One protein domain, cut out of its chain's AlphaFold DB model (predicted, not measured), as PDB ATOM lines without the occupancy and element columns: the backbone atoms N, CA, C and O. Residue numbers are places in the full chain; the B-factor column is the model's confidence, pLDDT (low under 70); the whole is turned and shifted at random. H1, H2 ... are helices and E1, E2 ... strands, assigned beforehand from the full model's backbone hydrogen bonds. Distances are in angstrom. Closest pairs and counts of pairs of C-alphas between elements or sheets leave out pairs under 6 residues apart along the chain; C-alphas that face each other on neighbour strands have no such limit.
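This is residues 114 to 263 of the 828 residues of the protein "Papain family cysteine protease" of Meiothermus granaticius NBRC 107808 (UniProt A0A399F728). Begin at residue 114 and you meet a loop-rich body with a short helix, H2, in its middle: H3 packs across H2, the first turn of the longest helix, H1, meets H3, and the rest of H1 reaches away to one end. H4 and H5 come near H2 from other sides, a small two-stranded hairpin, E1 and E2, lies away from H1, H2 and H3, and two long stretches without a named element, residues 146 to 180 and 190 to 223, make up much of the rest. The printed part has 150 residues, with five named helices and two named strands in the order H1 H2 H3 H4 E1 E2 H5; the sheet, E1 - E2, is antiparallel. The class is mostly helix, though under half of the residues, 60 of 150, are in named elements. The whole is compact, with a radius of gyration of the C-alphas of 16.4 A and spans of 48 by 38 by 24 A.

Start with H1, residues 114 to 128, and go on to H2, residues 136 to 145: they are close but not clearly touching, with the closest C-alphas, those of Phe 114 and Glu 136, 6.1 A apart. Next look at H3, residues 181 to 189, which H1 touches with residues 115 to 116 alone; the closest C-alphas, of Val 116 and Val 181, are 6.2 A apart, and the tilt is steep at 43 degrees, the same way. H3 also touches H2, about perpendicular at 86 degrees, closest at the C-alphas of Gln 143 and Asn 184, 6.6 A. H4, residues 224 to 231, is close to H2 but not clearly touching, with the C-alphas of Met 145 and Asn 231 closest at 7.3 A, at a shallow tilt of 11 degrees, opposite ways. E1, residues 236 to 241, and E2, residues 243 to 248, form an antiparallel hairpin at 149 degrees; find N 239 and O 245 within hydrogen-bond range at 2.8 A, and N 237 and O 247 at 3.0 A. H5, residues 252 to 257, is close to H2 but not clearly touching, the C-alphas of Trp 138 and Ala 254 being closest at 7.8 A; H5 and H4 are apart. Every O i to N i+4 pair is within hydrogen-bond range in H1, H2, H3 and H5, and 3 of 4 in H4.

Find C-alpha 114 at (-50.552, 7.377, 45.030); from there H1 runs 20.7 A to C-alpha 128. H2 measures 14.2 A, H3 12.2 A and H4 10.1 A. E1 spans 14.5 A, and E2 runs 15.9 A from C-alpha 243 at (-47.498, 28.113, 58.672). H5 covers 8.8 A and ends at C-alpha 257, (-36.213, 0.461, 55.847).

The two C-alphas farthest apart are those of Gly 129 and Thr 158, 49.9 A. The printed part has no cut. The links from H2 to H3 and from H3 to H4 are long. The mean pLDDT of the printed part is 87.5; look for values under 70 at residues 150 to 161 and 206 to 209.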
ATOM      1  N   PHE A 114     -49.472   8.163  44.423       97.81
ATOM      2  CA  PHE A 114     -50.552   7.377  45.030       97.81
ATOM      3  C   PHE A 114     -51.008   6.226  44.129       97.81
ATOM      4  O   PHE A 114     -51.183   5.104  44.603       97.81
ATOM      5  N   ALA A 115     -51.148   6.464  42.822       98.25
ATOM      6  CA  ALA A 115     -51.504   5.422  41.861       98.25
ATOM      7  C   ALA A 115     -50.455   4.294  41.819       98.25
ATOM      8  O   ALA A 115     -50.804   3.109  41.811       98.25
ATOM      9  N   VAL A 116     -49.166   4.654  41.828       98.56
ATOM     10  CA  VAL A 116     -48.051   3.695  41.815       98.56
ATOM     11  C   VAL A 116     -47.941   2.936  43.135       98.56
ATOM     12  O   VAL A 116     -47.793   1.713  43.122       98.56
ATOM     13  N   VAL A 117     -48.055   3.631  44.267       98.69
ATOM     14  CA  VAL A 117     -48.011   3.009  45.592       98.69
ATOM     15  C   VAL A 117     -49.179   2.042  45.777       98.69
ATOM     16  O   VAL A 117     -48.949   0.892  46.149       98.69
ATOM     17  N   ALA A 118     -50.401   2.426  45.397       98.50
ATOM     18  CA  ALA A 118     -51.559   1.537  45.456       98.50
ATOM     19  C   ALA A 118     -51.371   0.270  44.597       98.50
ATOM     20  O   ALA A 118     -51.709  -0.831  45.041       98.50
ATOM     21  N   ALA A 119     -50.785   0.396  43.397       98.38
ATOM     22  CA  ALA A 119     -50.457  -0.748  42.540       98.38
ATOM     23  C   ALA A 119     -49.405  -1.680  43.171       98.38
ATOM     24  O   ALA A 119     -49.469  -2.904  43.012       98.38
ATOM     25  N   LEU A 120     -48.432  -1.118  43.893       98.38
ATOM     26  CA  LEU A 120     -47.397  -1.884  44.576       98.38
ATOM     27  C   LEU A 120     -47.955  -2.617  45.806       98.38
ATOM     28  O   LEU A 120     -47.751  -3.824  45.948       98.38
ATOM     29  N   GLU A 121     -48.707  -1.914  46.656       98.50
ATOM     30  CA  GLU A 121     -49.353  -2.461  47.852       98.50
ATOM     31  C   GLU A 121     -50.268  -3.643  47.516       98.50
ATOM     32  O   GLU A 121     -50.151  -4.720  48.110       98.50
ATOM     33  N   VAL A 122     -51.154  -3.481  46.524       97.44
ATOM     34  CA  VAL A 122     -52.070  -4.559  46.138       97.44
ATOM     35  C   VAL A 122     -51.315  -5.762  45.581       97.44
ATOM     36  O   VAL A 122     -51.691  -6.906  45.851       97.44
ATOM     37  N   ARG A 123     -50.194  -5.549  44.878       97.56
ATOM     38  CA  ARG A 123     -49.365  -6.659  44.403       97.56
ATOM     39  C   ARG A 123     -48.705  -7.414  45.557       97.56
ATOM     40  O   ARG A 123     -48.725  -8.645  45.530       97.56
ATOM     41  N   TYR A 124     -48.199  -6.728  46.584       97.88
ATOM     42  CA  TYR A 124     -47.698  -7.374  47.807       97.88
ATOM     43  C   TYR A 124     -48.790  -8.166  48.530       97.88
ATOM     44  O   TYR A 124     -48.573  -9.326  48.895       97.88
ATOM     45  N   LYS A 125     -49.991  -7.597  48.653       96.19
ATOM     46  CA  LYS A 125     -51.141  -8.277  49.257       96.19
ATOM     47  C   LYS A 125     -51.537  -9.533  48.483       96.19
ATOM     48  O   LYS A 125     -51.776 -10.574  49.088       96.19
ATOM     49  N   ARG A 126     -51.552  -9.480  47.149       94.00
ATOM     50  CA  ARG A 126     -51.911 -10.621  46.286       94.00
ATOM     51  C   ARG A 126     -50.825 -11.699  46.225       94.00
ATOM     52  O   ARG A 126     -51.159 -12.877  46.159       94.00
ATOM     53  N   GLN A 127     -49.548 -11.316  46.226       95.81
ATOM     54  CA  GLN A 127     -48.428 -12.254  46.079       95.81
ATOM     55  C   GLN A 127     -47.994 -12.879  47.413       95.81
ATOM     56  O   GLN A 127     -47.607 -14.045  47.433       95.81
ATOM     57  N   TYR A 128     -48.068 -12.127  48.515       96.81
ATOM     58  CA  TYR A 128     -47.552 -12.545  49.825       96.81
ATOM     59  C   TYR A 128     -48.574 -12.469  50.967       96.81
ATOM     60  O   TYR A 128     -48.236 -12.816  52.095       96.81
ATOM     61  N   GLY A 129     -49.811 -12.019  50.722       95.25
ATOM     62  CA  GLY A 129     -50.808 -11.833  51.784       95.25
ATOM     63  C   GLY A 129     -50.498 -10.664  52.725       95.25
ATOM     64  O   GLY A 129     -51.069 -10.588  53.810       95.25
ATOM     65  N   LEU A 130     -49.585  -9.770  52.332       95.38
ATOM     66  CA  LEU A 130     -49.090  -8.682  53.169       95.38
ATOM     67  C   LEU A 130     -49.884  -7.395  52.910       95.38
ATOM     68  O   LEU A 130     -49.828  -6.842  51.814       95.38
ATOM     69  N   SER A 131     -50.618  -6.927  53.917       95.44
ATOM     70  CA  SER A 131     -51.265  -5.611  53.887       95.44
ATOM     71  C   SER A 131     -50.251  -4.556  54.311       95.44
ATOM     72  O   SER A 131     -49.860  -4.526  55.475       95.44
ATOM     73  N   LEU A 132     -49.825  -3.728  53.360       96.75
ATOM     74  CA  LEU A 132     -48.861  -2.650  53.567       96.75
ATOM     75  C   LEU A 132     -49.547  -1.291  53.473       96.75
ATOM     76  O   LEU A 132     -50.528  -1.145  52.744       96.75
ATOM     77  N   ASP A 133     -48.974  -0.327  54.181       98.00
ATOM     78  CA  ASP A 133     -49.200   1.101  53.995       98.00
ATOM     79  C   ASP A 133     -47.832   1.717  53.686       98.00
ATOM     80  O   ASP A 133     -46.966   1.782  54.562       98.00
ATOM     81  N   LEU A 134     -47.568   2.004  52.412       98.62
ATOM     82  CA  LEU A 134     -46.260   2.457  51.925       98.62
ATOM     83  C   LEU A 134     -46.221   3.980  51.770       98.62
ATOM     84  O   LEU A 134     -47.240   4.591  51.479       98.62
ATOM     85  N   SER A 135     -45.032   4.572  51.910       98.31
ATOM     86  CA  SER A 135     -44.860   6.031  51.955       98.31
ATOM     87  C   SER A 135     -44.887   6.712  50.581       98.31
ATOM     88  O   SER A 135     -43.879   6.751  49.865       98.31
ATOM     89  N   GLU A 136     -46.001   7.357  50.227       97.75
ATOM     90  CA  GLU A 136     -46.064   8.217  49.036       97.75
ATOM     91  C   GLU A 136     -45.118   9.417  49.133       97.75
ATOM     92  O   GLU A 136     -44.599   9.881  48.115       97.75
ATOM     93  N   GLN A 137     -44.859   9.917  50.346       96.06
ATOM     94  CA  GLN A 137     -43.964  11.052  50.564       96.06
ATOM     95  C   GLN A 137     -42.510  10.710  50.246       96.06
ATOM     96  O   GLN A 137     -41.807  11.548  49.680       96.06
ATOM     97  N   TRP A 138     -42.070   9.488  50.549       97.62
ATOM     98  CA  TRP A 138     -40.765   8.985  50.132       97.62
ATOM     99  C   TRP A 138     -40.650   8.932  48.608       97.62
ATOM    100  O   TRP A 138     -39.694   9.467  48.045       97.62
ATOM    101  N   LEU A 139     -41.635   8.324  47.934       97.94
ATOM    102  CA  LEU A 139     -41.614   8.214  46.476       97.94
ATOM    103  C   LEU A 139     -41.610   9.601  45.827       97.94
ATOM    104  O   LEU A 139     -40.772   9.848  44.962       97.94
ATOM    105  N   ASN A 140     -42.458  10.521  46.307       95.38
ATOM    106  CA  ASN A 140     -42.502  11.903  45.827       95.38
ATOM    107  C   ASN A 140     -41.158  12.609  46.003       95.38
ATOM    108  O   ASN A 140     -40.677  13.275  45.092       95.38
ATOM    109  N   HIS A 141     -40.544  12.456  47.174       95.50
ATOM    110  CA  HIS A 141     -39.265  13.078  47.473       95.50
ATOM    111  C   HIS A 141     -38.178  12.629  46.489       95.50
ATOM    112  O   HIS A 141     -37.520  13.468  45.872       95.50
ATOM    113  N   PHE A 142     -38.030  11.318  46.290       96.31
ATOM    114  CA  PHE A 142     -37.003  10.776  45.402       96.31
ATOM    115  C   PHE A 142     -37.278  11.071  43.929       96.31
ATOM    116  O   PHE A 142     -36.358  11.493  43.241       96.31
ATOM    117  N   GLN A 143     -38.518  10.963  43.436       93.25
ATOM    118  CA  GLN A 143     -38.787  11.269  42.022       93.25
ATOM    119  C   GLN A 143     -38.518  12.735  41.644       93.25
ATOM    120  O   GLN A 143     -38.339  13.055  40.471       93.25
ATOM    121  N   LYS A 144     -38.507  13.640  42.627       91.62
ATOM    122  CA  LYS A 144     -38.189  15.059  42.442       91.62
ATOM    123  C   LYS A 144     -36.697  15.332  42.574       91.62
ATOM    124  O   LYS A 144     -36.121  16.041  41.752       91.62
ATOM    125  N   MET A 145     -36.075  14.763  43.598       91.38
ATOM    126  CA  MET A 145     -34.663  14.983  43.898       91.38
ATOM    127  C   MET A 145     -33.727  14.256  42.913       91.38
ATOM    128  O   MET A 145     -32.678  14.798  42.572       91.38
ATOM    129  N   ASP A 146     -34.124  13.075  42.433       89.94
ATOM    130  CA  ASP A 146     -33.351  12.213  41.521       89.94
ATOM    131  C   ASP A 146     -33.588  12.564  40.035       89.94
ATOM    132  O   ASP A 146     -32.862  12.152  39.135       89.94
ATOM    133  N   ALA A 147     -34.615  13.360  39.733       86.19
ATOM    134  CA  ALA A 147     -34.865  13.844  38.383       86.19
ATOM    135  C   ALA A 147     -33.981  15.065  38.080       86.19
ATOM    136  O   ALA A 147     -34.340  16.208  38.372       86.19
ATOM    137  N   LEU A 148     -32.817  14.816  37.477       84.50
ATOM    138  CA  LEU A 148     -31.913  15.862  36.992       84.50
ATOM    139  C   LEU A 148     -32.474  16.506  35.716       84.50
ATOM    140  O   LEU A 148     -32.869  15.768  34.816       84.50
ATOM    141  N   ASP A 149     -32.434  17.847  35.635       70.31
ATOM    142  CA  ASP A 149     -32.749  18.726  34.479       70.31
ATOM    143  C   ASP A 149     -34.015  19.604  34.599       70.31
ATOM    144  O   ASP A 149     -35.006  19.454  33.884       70.31
ATOM    145  N   THR A 150     -33.993  20.595  35.486       61.28
ATOM    146  CA  THR A 150     -35.160  21.458  35.713       61.28
ATOM    147  C   THR A 150     -35.067  22.769  34.937       61.28
ATOM    148  O   THR A 150     -34.446  23.713  35.409       61.28
ATOM    149  N   GLN A 151     -35.613  22.794  33.718       54.50
ATOM    150  CA  GLN A 151     -36.117  23.968  32.976       54.50
ATOM    151  C   GLN A 151     -35.451  25.322  33.306       54.50
ATOM    152  O   GLN A 151     -35.693  25.904  34.366       54.50
ATOM    153  N   ASP A 152     -34.672  25.887  32.376       46.03
ATOM    154  CA  ASP A 152     -34.382  27.323  32.444       46.03
ATOM    155  C   ASP A 152     -35.724  28.078  32.446       46.03
ATOM    156  O   ASP A 152     -36.612  27.804  31.639       46.03
ATOM    157  N   THR A 153     -35.917  28.947  33.431       44.62
ATOM    158  CA  THR A 153     -37.228  29.400  33.942       44.62
ATOM    159  C   THR A 153     -38.038  30.309  33.011       44.62
ATOM    160  O   THR A 153     -38.955  31.004  33.446       44.62
ATOM    161  N   THR A 154     -37.746  30.303  31.714       37.22
ATOM    162  CA  THR A 154     -38.439  31.092  30.700       37.22
ATOM    163  C   THR A 154     -38.457  30.331  29.374       37.22
ATOM    164  O   THR A 154     -37.446  30.307  28.685       37.22
ATOM    165  N   ASN A 155     -39.604  29.745  28.999       41.44
ATOM    166  CA  ASN A 155     -39.874  29.163  27.673       41.44
ATOM    167  C   ASN A 155     -38.715  28.346  27.067       41.44
ATOM    168  O   ASN A 155     -37.996  28.828  26.189       41.44
ATOM    169  N   ASP A 156     -38.590  27.074  27.449       44.56
ATOM    170  CA  ASP A 156     -37.693  26.158  26.746       44.56
ATOM    171  C   ASP A 156     -38.306  25.668  25.420       44.56
ATOM    172  O   ASP A 156     -38.751  24.533  25.267       44.56
ATOM    173  N   SER A 157     -38.322  26.559  24.430       41.94
ATOM    174  CA  SER A 157     -38.454  26.188  23.020       41.94
ATOM    175  C   SER A 157     -37.114  25.752  22.398       41.94
ATOM    176  O   SER A 157     -37.049  25.598  21.178       41.94
ATOM    177  N   THR A 158     -36.031  25.610  23.180       44.31
ATOM    178  CA  THR A 158     -34.664  25.380  22.674       44.31
ATOM    179  C   THR A 158     -34.099  23.987  22.980       44.31
ATOM    180  O   THR A 158     -33.150  23.576  22.313       44.31
ATOM    181  N   GLY A 159     -34.686  23.229  23.909       47.91
ATOM    182  CA  GLY A 159     -34.262  21.891  24.310       47.91
ATOM    183  C   GLY A 159     -32.832  21.847  24.854       47.91
ATOM    184  O   GLY A 159     -32.082  20.925  24.510       47.91
ATOM    185  N   ASP A 160     -32.404  22.831  25.651       50.88
ATOM    186  CA  ASP A 160     -31.001  22.936  26.078       50.88
ATOM    187  C   ASP A 160     -30.688  22.154  27.371       50.88
ATOM    188  O   ASP A 160     -30.460  22.714  28.438       50.88
ATOM    189  N   HIS A 161     -30.630  20.823  27.254       63.72
ATOM    190  CA  HIS A 161     -30.357  19.830  28.311       63.72
ATOM    191  C   HIS A 161     -28.879  19.801  28.776       63.72
ATOM    192  O   HIS A 161     -28.270  18.734  28.950       63.72
ATOM    193  N   ARG A 162     -28.240  20.968  28.892       72.81
ATOM    194  CA  ARG A 162     -26.812  21.071  29.212       72.81
ATOM    195  C   ARG A 162     -26.560  20.886  30.709       72.81
ATOM    196  O   ARG A 162     -27.391  21.258  31.534       72.81
ATOM    197  N   PRO A 163     -25.386  20.355  31.089       83.94
ATOM    198  CA  PRO A 163     -25.000  20.302  32.490       83.94
ATOM    199  C   PRO A 163     -24.960  21.699  33.114       83.94
ATOM    200  O   PRO A 163     -24.494  22.653  32.487       83.94
ATOM    201  N   LYS A 164     -25.402  21.811  34.367       86.50
ATOM    202  CA  LYS A 164     -25.506  23.094  35.071       86.50
ATOM    203  C   LYS A 164     -24.343  23.322  36.034       86.50
ATOM    204  O   LYS A 164     -23.814  22.385  36.642       86.50
ATOM    205  N   ALA A 165     -23.963  24.583  36.223       90.81
ATOM    206  CA  ALA A 165     -22.982  24.964  37.239       90.81
ATOM    207  C   ALA A 165     -23.534  24.712  38.663       90.81
ATOM    208  O   ALA A 165     -24.746  24.799  38.851       90.81
ATOM    209  N   PRO A 166     -22.689  24.417  39.668       91.75
ATOM    210  CA  PRO A 166     -23.060  24.149  41.067       91.75
ATOM    211  C   PRO A 166     -23.968  25.182  41.745       91.75
ATOM    212  O   PRO A 166     -24.719  24.837  42.651       91.75
ATOM    213  N   GLY A 167     -23.895  26.450  41.330       88.81
ATOM    214  CA  GLY A 167     -24.750  27.517  41.864       88.81
ATOM    215  C   GLY A 167     -26.195  27.475  41.356       88.81
ATOM    216  O   GLY A 167     -27.066  28.102  41.954       88.81
ATOM    217  N   THR A 168     -26.461  26.732  40.281       87.94
ATOM    218  CA  THR A 168     -27.767  26.655  39.618       87.94
ATOM    219  C   THR A 168     -28.487  25.365  39.989       87.94
ATOM    220  O   THR A 168     -27.869  24.299  40.063       87.94
ATOM    221  N   LEU A 169     -29.802  25.466  40.170       87.31
ATOM    222  CA  LEU A 169     -30.686  24.336  40.424       87.31
ATOM    223  C   LEU A 169     -30.608  23.274  39.319       87.31
ATOM    224  O   LEU A 169     -30.797  23.583  38.143       87.31
ATOM    225  N   GLU A 170     -30.347  22.029  39.702       87.81
ATOM    226  CA  GLU A 170     -30.254  20.867  38.816       87.81
ATOM    227  C   GLU A 170     -31.357  19.831  39.061       87.81
ATOM    228  O   GLU A 170     -31.811  19.226  38.091       87.81
ATOM    229  N   ASN A 171     -31.817  19.667  40.306       89.44
ATOM    230  CA  ASN A 171     -32.953  18.809  40.673       89.44
ATOM    231  C   ASN A 171     -34.181  19.619  41.132       89.44
ATOM    232  O   ASN A 171     -34.209  20.844  41.013       89.44
ATOM    233  N   GLN A 172     -35.239  18.945  41.594       88.75
ATOM    234  CA  GLN A 172     -36.464  19.588  42.083       88.75
ATOM    235  C   GLN A 172     -36.568  19.527  43.611       88.75
ATOM    236  O   GLN A 172     -35.997  18.659  44.276       88.75
ATOM    237  N   LEU A 173     -37.371  20.429  44.177       90.06
ATOM    238  CA  LEU A 173     -37.768  20.356  45.578       90.06
ATOM    239  C   LEU A 173     -38.638  19.109  45.811       90.06
ATOM    240  O   LEU A 173     -39.683  18.951  45.179       90.06
ATOM    241  N   GLY A 174     -38.270  18.269  46.781       90.94
ATOM    242  CA  GLY A 174     -38.940  17.001  47.113       90.94
ATOM    243  C   GLY A 174     -40.381  17.119  47.629       90.94
ATOM    244  O   GLY A 174     -41.036  16.111  47.906       90.94
ATOM    245  N   MET A 175     -40.881  18.345  47.790       87.81
ATOM    246  CA  MET A 175     -42.243  18.645  48.236       87.81
ATOM    247  C   MET A 175     -43.191  18.990  47.080       87.81
ATOM    248  O   MET A 175     -44.405  18.863  47.255       87.81
ATOM    249  N   TRP A 176     -42.658  19.410  45.924       86.56
ATOM    250  CA  TRP A 176     -43.468  19.760  44.757       86.56
ATOM    251  C   TRP A 176     -44.226  18.540  44.222       86.56
ATOM    252  O   TRP A 176     -43.724  17.414  44.280       86.56
ATOM    253  N   GLY A 177     -45.440  18.785  43.726       84.31
ATOM    254  CA  GLY A 177     -46.271  17.803  43.030       84.31
ATOM    255  C   GLY A 177     -45.891  17.637  41.558       84.31
ATOM    256  O   GLY A 177     -44.879  18.173  41.100       84.31
ATOM    257  N   GLY A 178     -46.704  16.897  40.811       85.69
ATOM    258  CA  GLY A 178     -46.443  16.478  39.440       85.69
ATOM    259  C   GLY A 178     -45.533  15.252  39.381       85.69
ATOM    260  O   GLY A 178     -44.640  15.078  40.213       85.69
ATOM    261  N   GLY A 179     -45.724  14.400  38.380       89.75
ATOM    262  CA  GLY A 179     -44.878  13.226  38.194       89.75
ATOM    263  C   GLY A 179     -45.243  12.401  36.968       89.75
ATOM    264  O   GLY A 179     -45.938  12.853  36.056       89.75
ATOM    265  N   SER A 180     -44.778  11.154  36.969       93.38
ATOM    266  CA  SER A 180     -45.078  10.163  35.935       93.38
ATOM    267  C   SER A 180     -45.224   8.777  36.553       93.38
ATOM    268  O   SER A 180     -44.390   8.340  37.353       93.38
ATOM    269  N   VAL A 181     -46.277   8.060  36.152       96.38
ATOM    270  CA  VAL A 181     -46.493   6.660  36.552       96.38
ATOM    271  C   VAL A 181     -45.358   5.779  36.027       96.38
ATOM    272  O   VAL A 181     -44.842   4.925  36.751       96.38
ATOM    273  N   VAL A 182     -44.951   5.994  34.771       94.69
ATOM    274  CA  VAL A 182     -43.871   5.239  34.127       94.69
ATOM    275  C   VAL A 182     -42.552   5.464  34.858       94.69
ATOM    276  O   VAL A 182     -41.905   4.490  35.238       94.69
ATOM    277  N   TYR A 183     -42.159   6.717  35.086       94.38
ATOM    278  CA  TYR A 183     -40.891   7.044  35.734       94.38
ATOM    279  C   TYR A 183     -40.808   6.475  37.156       94.38
ATOM    280  O   TYR A 183     -39.847   5.778  37.478       94.38
ATOM    281  N   ASN A 184     -41.852   6.661  37.966       96.88
ATOM    282  CA  ASN A 184     -41.903   6.146  39.336       96.88
ATOM    283  C   ASN A 184     -41.771   4.614  39.392       96.88
ATOM    284  O   ASN A 184     -41.040   4.074  40.223       96.88
ATOM    285  N   LEU A 185     -42.424   3.887  38.478       96.88
ATOM    286  CA  LEU A 185     -42.278   2.432  38.399       96.88
ATOM    287  C   LEU A 185     -40.911   1.996  37.870       96.88
ATOM    288  O   LEU A 185     -40.407   0.955  38.296       96.88
ATOM    289  N   ARG A 186     -40.279   2.778  36.989       94.44
ATOM    290  CA  ARG A 186     -38.897   2.527  36.558       94.44
ATOM    291  C   ARG A 186     -37.911   2.715  37.710       94.44
ATOM    292  O   ARG A 186     -37.032   1.873  37.860       94.44
ATOM    293  N   LEU A 187     -38.096   3.730  38.557       95.12
ATOM    294  CA  LEU A 187     -37.312   3.892  39.785       95.12
ATOM    295  C   LEU A 187     -37.457   2.663  40.695       95.12
ATOM    296  O   LEU A 187     -36.457   2.043  41.053       95.12
ATOM    297  N   LEU A 188     -38.693   2.243  40.984       96.94
ATOM    298  CA  LEU A 188     -38.989   1.128  41.897       96.94
ATOM    299  C   LEU A 188     -38.663  -0.270  41.344       96.94
ATOM    300  O   LEU A 188     -38.671  -1.234  42.109       96.94
ATOM    301  N   SER A 189     -38.413  -0.401  40.037       95.06
ATOM    302  CA  SER A 189     -37.986  -1.654  39.384       95.06
ATOM    303  C   SER A 189     -36.513  -1.651  38.960       95.06
ATOM    304  O   SER A 189     -36.026  -2.641  38.417       95.06
ATOM    305  N   SER A 190     -35.778  -0.565  39.229       92.62
ATOM    306  CA  SER A 190     -34.349  -0.436  38.903       92.62
ATOM    307  C   SER A 190     -33.444  -1.336  39.752       92.62
ATOM    308  O   SER A 190     -32.310  -1.614  39.364       92.62
ATOM    309  N   GLY A 191     -33.924  -1.764  40.925       92.81
ATOM    310  CA  GLY A 191     -33.116  -2.421  41.952       92.81
ATOM    311  C   GLY A 191     -32.327  -1.457  42.848       92.81
ATOM    312  O   GLY A 191     -31.647  -1.919  43.758       92.81
ATOM    313  N   LYS A 192     -32.406  -0.138  42.605       93.75
ATOM    314  CA  LYS A 192     -31.659   0.899  43.343       93.75
ATOM    315  C   LYS A 192     -32.518   1.743  44.277       93.75
ATOM    316  O   LYS A 192     -31.983   2.378  45.179       93.75
ATOM    317  N   LEU A 193     -33.835   1.761  44.085       95.44
ATOM    318  CA  LEU A 193     -34.769   2.464  44.959       95.44
ATOM    319  C   LEU A 193     -35.851   1.498  45.432       95.44
ATOM    320  O   LEU A 193     -36.565   0.915  44.621       95.44
ATOM    321  N   GLY A 194     -35.985   1.366  46.748       96.62
ATOM    322  CA  GLY A 194     -37.164   0.779  47.375       96.62
ATOM    323  C   GLY A 194     -38.008   1.846  48.052       96.62
ATOM    324  O   GLY A 194     -37.629   3.016  48.095       96.62
ATOM    325  N   ILE A 195     -39.152   1.440  48.587       98.19
ATOM    326  CA  ILE A 195     -40.072   2.297  49.340       98.19
ATOM    327  C   ILE A 195     -40.231   1.753  50.769       98.19
ATOM    328  O   ILE A 195     -40.279   0.529  50.947       98.19
ATOM    329  N   PRO A 196     -40.227   2.612  51.803       98.31
ATOM    330  CA  PRO A 196     -40.487   2.203  53.177       98.31
ATOM    331  C   PRO A 196     -41.992   2.218  53.478       98.31
ATOM    332  O   PRO A 196     -42.802   2.705  52.688       98.31
ATOM    333  N   GLU A 197     -42.366   1.695  54.644       98.31
ATOM    334  CA  GLU A 197     -43.723   1.868  55.172       98.31
ATOM    335  C   GLU A 197     -43.964   3.330  55.562       98.31
ATOM    336  O   GLU A 197     -43.033   4.054  55.930       98.31
ATOM    337  N   GLU A 198     -45.222   3.747  55.507       97.44
ATOM    338  CA  GLU A 198     -45.698   5.107  55.761       97.44
ATOM    339  C   GLU A 198     -45.189   5.667  57.098       97.44
ATOM    340  O   GLU A 198     -44.708   6.796  57.176       97.44
ATOM    341  N   GLY A 199     -45.151   4.840  58.147       96.38
ATOM    342  CA  GLY A 199     -44.648   5.244  59.463       96.38
ATOM    343  C   GLY A 199     -43.175   5.682  59.494       96.38
ATOM    344  O   GLY A 199     -42.763   6.348  60.444       96.38
ATOM    345  N   ALA A 200     -42.363   5.334  58.490       96.88
ATOM    346  CA  ALA A 200     -40.961   5.749  58.421       96.88
ATOM    347  C   ALA A 200     -40.773   7.145  57.801       96.88
ATOM    348  O   ALA A 200     -39.806   7.831  58.142       96.88
ATOM    349  N   MET A 201     -41.677   7.559  56.908       95.75
ATOM    350  CA  MET A 201     -41.711   8.894  56.303       95.75
ATOM    351  C   MET A 201     -43.168   9.276  56.000       95.75
ATOM    352  O   MET A 201     -43.615   9.096  54.869       95.75
ATOM    353  N   PRO A 202     -43.909   9.782  56.998       94.25
ATOM    354  CA  PRO A 202     -45.335  10.042  56.844       94.25
ATOM    355  C   PRO A 202     -45.652  11.073  55.763       94.25
ATOM    356  O   PRO A 202     -44.904  12.036  55.548       94.25
ATOM    357  N   TYR A 203     -46.800  10.896  55.125       92.94
ATOM    358  CA  TYR A 203     -47.350  11.804  54.150       92.94
ATOM    359  C   TYR A 203     -47.683  13.148  54.775       92.94
ATOM    360  O   TYR A 203     -48.345  13.262  55.808       92.94
ATOM    361  N   PHE A 204     -47.212  14.202  54.116       85.88
ATOM    362  CA  PHE A 204     -47.476  15.558  54.545       85.88
ATOM    363  C   PHE A 204     -48.738  16.091  53.860       85.88
ATOM    364  O   PHE A 204     -48.716  16.344  52.656       85.88
ATOM    365  N   SER A 205     -49.814  16.284  54.629       74.69
ATOM    366  CA  SER A 205     -51.140  16.714  54.149       74.69
ATOM    367  C   SER A 205     -51.353  18.237  54.086       74.69
ATOM    368  O   SER A 205     -52.427  18.693  53.706       74.69
ATOM    369  N   GLY A 206     -50.361  19.060  54.451       67.00
ATOM    370  CA  GLY A 206     -50.511  20.521  54.445       67.00
ATOM    371  C   GLY A 206     -50.480  21.152  53.044       67.00
ATOM    372  O   GLY A 206     -49.858  20.628  52.116       67.00
ATOM    373  N   ASN A 207     -51.126  22.318  52.903       62.34
ATOM    374  CA  ASN A 207     -51.161  23.094  51.658       62.34
ATOM    375  C   ASN A 207     -49.790  23.733  51.362       62.34
ATOM    376  O   ASN A 207     -49.488  24.847  51.793       62.34
ATOM    377  N   ASN A 208     -48.969  22.994  50.618       65.19
ATOM    378  CA  ASN A 208     -47.588  23.336  50.271       65.19
ATOM    379  C   ASN A 208     -47.399  23.652  48.781       65.19
ATOM    380  O   ASN A 208     -46.262  23.691  48.311       65.19
ATOM    381  N   GLY A 209     -48.490  23.849  48.035       62.34
ATOM    382  CA  GLY A 209     -48.441  23.994  46.577       62.34
ATOM    383  C   GLY A 209     -47.640  25.207  46.092       62.34
ATOM    384  O   GLY A 209     -47.120  25.180  44.982       62.34
ATOM    385  N   ASP A 210     -47.492  26.243  46.927       74.44
ATOM    386  CA  ASP A 210     -46.760  27.464  46.586       74.44
ATOM    387  C   ASP A 210     -45.561  27.701  47.518       74.44
ATOM    388  O   ASP A 210     -45.659  28.333  48.576       74.44
ATOM    389  N   SER A 211     -44.397  27.189  47.113       83.38
ATOM    390  CA  SER A 211     -43.142  27.352  47.854       83.38
ATOM    391  C   SER A 211     -42.559  28.769  47.802       83.38
ATOM    392  O   SER A 211     -41.628  29.073  48.552       83.38
ATOM    393  N   SER A 212     -43.119  29.672  46.985       81.88
ATOM    394  CA  SER A 212     -42.731  31.090  46.986       81.88
ATOM    395  C   SER A 212     -43.199  31.827  48.249       81.88
ATOM    396  O   SER A 212     -42.620  32.845  48.625       81.88
ATOM    397  N   LEU A 213     -44.204  31.282  48.944       82.12
ATOM    398  CA  LEU A 213     -44.728  31.815  50.206       82.12
ATOM    399  C   LEU A 213     -43.940  31.341  51.436       82.12
ATOM    400  O   LEU A 213     -44.249  31.737  52.564       82.12
ATOM    401  N   TRP A 214     -42.957  30.460  51.247       87.19
ATOM    402  CA  TRP A 214     -42.148  29.931  52.339       87.19
ATOM    403  C   TRP A 214     -41.165  30.988  52.852       87.19
ATOM    404  O   TRP A 214     -40.908  31.997  52.198       87.19
ATOM    405  N   ASN A 215     -40.602  30.776  54.044       83.44
ATOM    406  CA  ASN A 215     -39.531  31.627  54.561       83.44
ATOM    407  C   ASN A 215     -38.300  30.795  54.968       83.44
ATOM    408  O   ASN A 215     -38.377  30.103  55.989       83.44
ATOM    409  N   PRO A 216     -37.173  30.899  54.236       85.56
ATOM    410  CA  PRO A 216     -37.010  31.669  52.996       85.56
ATOM    411  C   PRO A 216     -37.829  31.074  51.827       85.56
ATOM    412  O   PRO A 216     -38.107  29.872  51.840       85.56
ATOM    413  N   PRO A 217     -38.210  31.880  50.818       88.25
ATOM    414  CA  PRO A 217     -38.878  31.379  49.619       88.25
ATOM    415  C   PRO A 217     -38.006  30.389  48.848       88.25
ATOM    416  O   PRO A 217     -36.803  30.610  48.689       88.25
ATOM    417  N   ILE A 218     -38.627  29.338  48.314       88.00
ATOM    418  CA  ILE A 218     -37.975  28.387  47.412       88.00
ATOM    419  C   ILE A 218     -38.680  28.444  46.059       88.00
ATOM    420  O   ILE A 218     -39.880  28.187  45.961       88.00
ATOM    421  N   THR A 219     -37.941  28.780  45.007       85.50
ATOM    422  CA  THR A 219     -38.448  28.902  43.635       85.50
ATOM    423  C   THR A 219     -37.496  28.214  42.660       85.50
ATOM    424  O   THR A 219     -36.415  27.757  43.027       85.50
ATOM    425  N   SER A 220     -37.866  28.166  41.385       76.38
ATOM    426  CA  SER A 220     -37.012  27.630  40.322       76.38
ATOM    427  C   SER A 220     -35.718  28.432  40.085       76.38
ATOM    428  O   SER A 220     -34.800  27.924  39.449       76.38
ATOM    429  N   SER A 221     -35.604  29.651  40.628       81.69
ATOM    430  CA  SER A 221     -34.371  30.454  40.622       81.69
ATOM    431  C   SER A 221     -33.519  30.289  41.888       81.69
ATOM    432  O   SER A 221     -32.471  30.925  42.005       81.69
ATOM    433  N   SER A 222     -33.967  29.498  42.868       88.50
ATOM    434  CA  SER A 222     -33.182  29.201  44.068       88.50
ATOM    435  C   SER A 222     -31.908  28.433  43.711       88.50
ATOM    436  O   SER A 222     -31.859  27.679  42.740       88.50
ATOM    437  N   SER A 223     -30.854  28.618  44.507       91.31
ATOM    438  CA  SER A 223     -29.612  27.869  44.307       91.31
ATOM    439  C   SER A 223     -29.809  26.380  44.605       91.31
ATOM    440  O   SER A 223     -30.650  26.022  45.434       91.31
ATOM    441  N   GLN A 224     -28.974  25.522  44.011       92.19
ATOM    442  CA  GLN A 224     -28.943  24.095  44.359       92.19
ATOM    443  C   GLN A 224     -28.774  23.892  45.872       92.19
ATOM    444  O   GLN A 224     -29.491  23.106  46.481       92.19
ATOM    445  N   ARG A 225     -27.900  24.689  46.503       93.69
ATOM    446  CA  ARG A 225     -27.649  24.617  47.945       93.69
ATOM    447  C   ARG A 225     -28.910  24.865  48.771       93.69
ATOM    448  O   ARG A 225     -29.156  24.148  49.731       93.69
ATOM    449  N   THR A 226     -29.710  25.859  48.387       92.44
ATOM    450  CA  THR A 226     -30.976  26.196  49.058       92.44
ATOM    451  C   THR A 226     -31.978  25.045  48.980       92.44
ATOM    452  O   THR A 226     -32.713  24.801  49.931       92.44
ATOM    453  N   ILE A 227     -32.004  24.334  47.854       92.00
ATOM    454  CA  ILE A 227     -32.887  23.184  47.645       92.00
ATOM    455  C   ILE A 227     -32.408  21.994  48.478       92.00
ATOM    456  O   ILE A 227     -33.213  21.359  49.156       92.00
ATOM    457  N   ASP A 228     -31.098  21.751  48.521       94.75
ATOM    458  CA  ASP A 228     -30.501  20.662  49.300       94.75
ATOM    459  C   ASP A 228     -30.549  20.909  50.816       94.75
ATOM    460  O   ASP A 228     -30.677  19.955  51.582       94.75
ATOM    461  N   ASP A 229     -30.540  22.169  51.268       92.94
ATOM    462  CA  ASP A 229     -30.797  22.530  52.672       92.94
ATOM    463  C   ASP A 229     -32.178  22.036  53.148       92.94
ATOM    464  O   ASP A 229     -32.357  21.740  54.332       92.94
ATOM    465  N   PHE A 230     -33.148  21.918  52.234       92.44
ATOM    466  CA  PHE A 230     -34.433  21.278  52.500       92.44
ATOM    467  C   PHE A 230     -34.375  19.771  52.226       92.44
ATOM    468  O   PHE A 230     -34.608  18.980  53.138       92.44
ATOM    469  N   ASN A 231     -34.048  19.367  50.993       94.81
ATOM    470  CA  ASN A 231     -34.162  17.980  50.538       94.81
ATOM    471  C   ASN A 231     -33.312  17.009  51.372       94.81
ATOM    472  O   ASN A 231     -33.764  15.917  51.700       94.81
ATOM    473  N   LEU A 232     -32.104  17.410  51.769       96.00
ATOM    474  CA  LEU A 232     -31.172  16.547  52.500       96.00
ATOM    475  C   LEU A 232     -31.266  16.713  54.023       96.00
ATOM    476  O   LEU A 232     -30.431  16.177  54.755       96.00
ATOM    477  N   SER A 233     -32.263  17.452  54.525       92.81
ATOM    478  CA  SER A 233     -32.433  17.685  55.958       92.81
ATOM    479  C   SER A 233     -32.854  16.409  56.690       92.81
ATOM    480  O   SER A 233     -33.985  15.931  56.579       92.81
ATOM    481  N   GLN A 234     -31.932  15.870  57.489       90.69
ATOM    482  CA  GLN A 234     -32.172  14.703  58.345       90.69
ATOM    483  C   GLN A 234     -32.516  15.076  59.794       90.69
ATOM    484  O   GLN A 234     -32.731  14.197  60.629       90.69
ATOM    485  N   GLN A 235     -32.554  16.371  60.109       88.56
ATOM    486  CA  GLN A 235     -32.906  16.878  61.431       88.56
ATOM    487  C   GLN A 235     -34.361  17.338  61.457       88.56
ATOM    488  O   GLN A 235     -34.920  17.743  60.438       88.56
ATOM    489  N   SER A 236     -34.964  17.299  62.644       90.94
ATOM    490  CA  SER A 236     -36.281  17.889  62.852       90.94
ATOM    491  C   SER A 236     -36.147  19.408  62.840       90.94
ATOM    492  O   SER A 236     -35.501  19.987  63.715       90.94
ATOM    493  N   VAL A 237     -36.719  20.047  61.824       90.25
ATOM    494  CA  VAL A 237     -36.634  21.493  61.614       90.25
ATOM    495  C   VAL A 237     -38.042  22.056  61.470       90.25
ATOM    496  O   VAL A 237     -38.907  21.461  60.825       90.25
ATOM    497  N   THR A 238     -38.275  23.214  62.086       90.00
ATOM    498  CA  THR A 238     -39.512  23.977  61.903       90.00
ATOM    499  C   THR A 238     -39.361  24.904  60.708       90.00
ATOM    500  O   THR A 238     -38.692  25.933  60.790       90.00
ATOM    501  N   TYR A 239     -40.008  24.549  59.605       86.44
ATOM    502  CA  TYR A 239     -40.084  25.361  58.399       86.44
ATOM    503  C   TYR A 239     -41.337  26.232  58.436       86.44
ATOM    504  O   TYR A 239     -42.379  25.826  58.952       86.44
ATOM    505  N   LYS A 240     -41.265  27.436  57.869       85.94
ATOM    506  CA  LYS A 240     -42.444  28.285  57.677       85.94
ATOM    507  C   LYS A 240     -42.981  28.058  56.268       85.94
ATOM    508  O   LYS A 240     -42.468  28.656  55.325       85.94
ATOM    509  N   MET A 241     -43.985  27.190  56.152       80.81
ATOM    510  CA  MET A 241     -44.571  26.756  54.883       80.81
ATOM    511  C   MET A 241     -46.091  26.874  54.947       80.81
ATOM    512  O   MET A 241     -46.772  26.024  55.518       80.81
ATOM    513  N   PRO A 242     -46.663  27.921  54.352       70.94
ATOM    514  CA  PRO A 242     -46.936  29.237  54.979       70.94
ATOM    515  C   PRO A 242     -47.102  29.311  56.521       70.94
ATOM    516  O   PRO A 242     -46.898  30.384  57.098       70.94
ATOM    517  N   TYR A 243     -47.418  28.210  57.209       79.25
ATOM    518  CA  TYR A 243     -47.498  28.113  58.672       79.25
ATOM    519  C   TYR A 243     -46.293  27.347  59.253       79.25
ATOM    520  O   TYR A 243     -45.665  26.560  58.538       79.25
ATOM    521  N   PRO A 244     -45.925  27.569  60.532       86.56
ATOM    522  CA  PRO A 244     -44.855  26.812  61.178       86.56
ATOM    523  C   PRO A 244     -45.164  25.313  61.196       86.56
ATOM    524  O   PRO A 244     -46.167  24.887  61.759       86.56
ATOM    525  N   THR A 245     -44.280  24.527  60.591       85.12
ATOM    526  CA  THR A 245     -44.413  23.080  60.451       85.12
ATOM    527  C   THR A 245     -43.097  22.420  60.821       85.12
ATOM    528  O   THR A 245     -42.068  22.714  60.215       85.12
ATOM    529  N   THR A 246     -43.124  21.511  61.791       89.06
ATOM    530  CA  THR A 246     -41.952  20.728  62.190       89.06
ATOM    531  C   THR A 246     -41.935  19.403  61.443       89.06
ATOM    532  O   THR A 246     -42.865  18.611  61.575       89.06
ATOM    533  N   LEU A 247     -40.877  19.150  60.676       87.81
ATOM    534  CA  LEU A 247     -40.691  17.891  59.962       87.81
ATOM    535  C   LEU A 247     -39.220  17.481  59.909       87.81
ATOM    536  O   LEU A 247     -38.319  18.314  59.986       87.81
ATOM    537  N   THR A 248     -39.005  16.181  59.740       92.12
ATOM    538  CA  THR A 248     -37.725  15.612  59.313       92.12
ATOM    539  C   THR A 248     -37.891  15.214  57.852       92.12
ATOM    540  O   THR A 248     -38.636  14.279  57.566       92.12
ATOM    541  N   VAL A 249     -37.256  15.944  56.930       92.38
ATOM    542  CA  VAL A 249     -37.512  15.808  55.482       92.38
ATOM    543  C   VAL A 249     -37.021  14.466  54.945       92.38
ATOM    544  O   VAL A 249     -37.748  13.820  54.202       92.38
ATOM    545  N   LEU A 250     -35.821  14.032  55.341       95.19
ATOM    546  CA  LEU A 250     -35.218  12.773  54.900       95.19
ATOM    547  C   LEU A 250     -34.771  11.928  56.109       95.19
ATOM    548  O   LEU A 250     -33.583  11.884  56.445       95.19
ATOM    549  N   PRO A 251     -35.703  11.261  56.814       95.25
ATOM    550  CA  PRO A 251     -35.369  10.478  57.998       95.25
ATOM    551  C   PRO A 251     -34.424   9.315  57.665       95.25
ATOM    552  O   PRO A 251     -34.700   8.511  56.775       95.25
ATOM    553  N   GLN A 252     -33.347   9.143  58.442       93.62
ATOM    554  CA  GLN A 252     -32.418   8.016  58.258       93.62
ATOM    555  C   GLN A 252     -33.123   6.651  58.392       93.62
ATOM    556  O   GLN A 252     -32.767   5.697  57.704       93.62
ATOM    557  N   ASN A 253     -34.163   6.557  59.232       94.94
ATOM    558  CA  ASN A 253     -34.968   5.340  59.367       94.94
ATOM    559  C   ASN A 253     -35.691   4.959  58.062       94.94
ATOM    560  O   ASN A 253     -35.757   3.778  57.728       94.94
ATOM    561  N   ALA A 254     -36.182   5.939  57.298       97.06
ATOM    562  CA  ALA A 254     -36.817   5.694  56.005       97.06
ATOM    563  C   ALA A 254     -35.818   5.066  55.022       97.06
ATOM    564  O   ALA A 254     -36.095   4.012  54.456       97.06
ATOM    565  N   GLN A 255     -34.602   5.619  54.935       96.06
ATOM    566  CA  GLN A 255     -33.524   5.041  54.123       96.06
ATOM    567  C   GLN A 255     -33.171   3.610  54.569       96.06
ATOM    568  O   GLN A 255     -33.037   2.712  53.742       96.06
ATOM    569  N   ASN A 256     -33.080   3.373  55.881       95.75
ATOM    570  CA  ASN A 256     -32.739   2.065  56.452       95.75
ATOM    571  C   ASN A 256     -33.824   0.991  56.247       95.75
ATOM    572  O   ASN A 256     -33.549  -0.194  56.435       95.75
ATOM    573  N   THR A 257     -35.059   1.376  55.914       96.88
ATOM    574  CA  THR A 257     -36.213   0.461  55.847       96.88
ATOM    575  C   THR A 257     -36.867   0.385  54.467       96.88
ATOM    576  O   THR A 257     -37.736  -0.466  54.274       96.88
ATOM    577  N   ALA A 258     -36.414   1.189  53.498       97.44
ATOM    578  CA  ALA A 258     -36.955   1.291  52.143       97.44
ATOM    579  C   ALA A 258     -36.699   0.044  51.275       97.44
ATOM    580  O   ALA A 258     -35.899   0.066  50.346       97.44
ATOM    581  N   ARG A 259     -37.359  -1.073  51.587       96.69
ATOM    582  CA  ARG A 259     -37.087  -2.393  50.989       96.69
ATOM    583  C   ARG A 259     -38.077  -2.847  49.926       96.69
ATOM    584  O   ARG A 259     -37.732  -3.719  49.128       96.69
ATOM    585  N   TYR A 260     -39.299  -2.317  49.933       98.25
ATOM    586  CA  TYR A 260     -40.353  -2.802  49.049       98.25
ATOM    587  C   TYR A 260     -40.108  -2.292  47.627       98.25
ATOM    588  O   TYR A 260     -39.782  -1.126  47.431       98.25
ATOM    589  N   GLN A 261     -40.192  -3.180  46.641       97.69
ATOM    590  CA  GLN A 261     -39.763  -2.911  45.267       97.69
ATOM    591  C   GLN A 261     -40.634  -3.664  44.269       97.69
ATOM    592  O   GLN A 261     -41.098  -4.783  44.528       97.69
ATOM    593  N   ALA A 262     -40.814  -3.062  43.096       97.50
ATOM    594  CA  ALA A 262     -41.421  -3.746  41.972       97.50
ATOM    595  C   ALA A 262     -40.421  -4.764  41.401       97.50
ATOM    596  O   ALA A 262     -39.238  -4.482  41.246       97.50
ATOM    597  N   GLY A 263     -40.904  -5.965  41.096       95.69
ATOM    598  CA  GLY A 263     -40.148  -6.976  40.366       95.69
ATOM    599  C   GLY A 263     -40.331  -6.755  38.870       95.69
ATOM    600  O   GLY A 263     -39.650  -5.948  38.247       95.69
TER     601      GLY A 263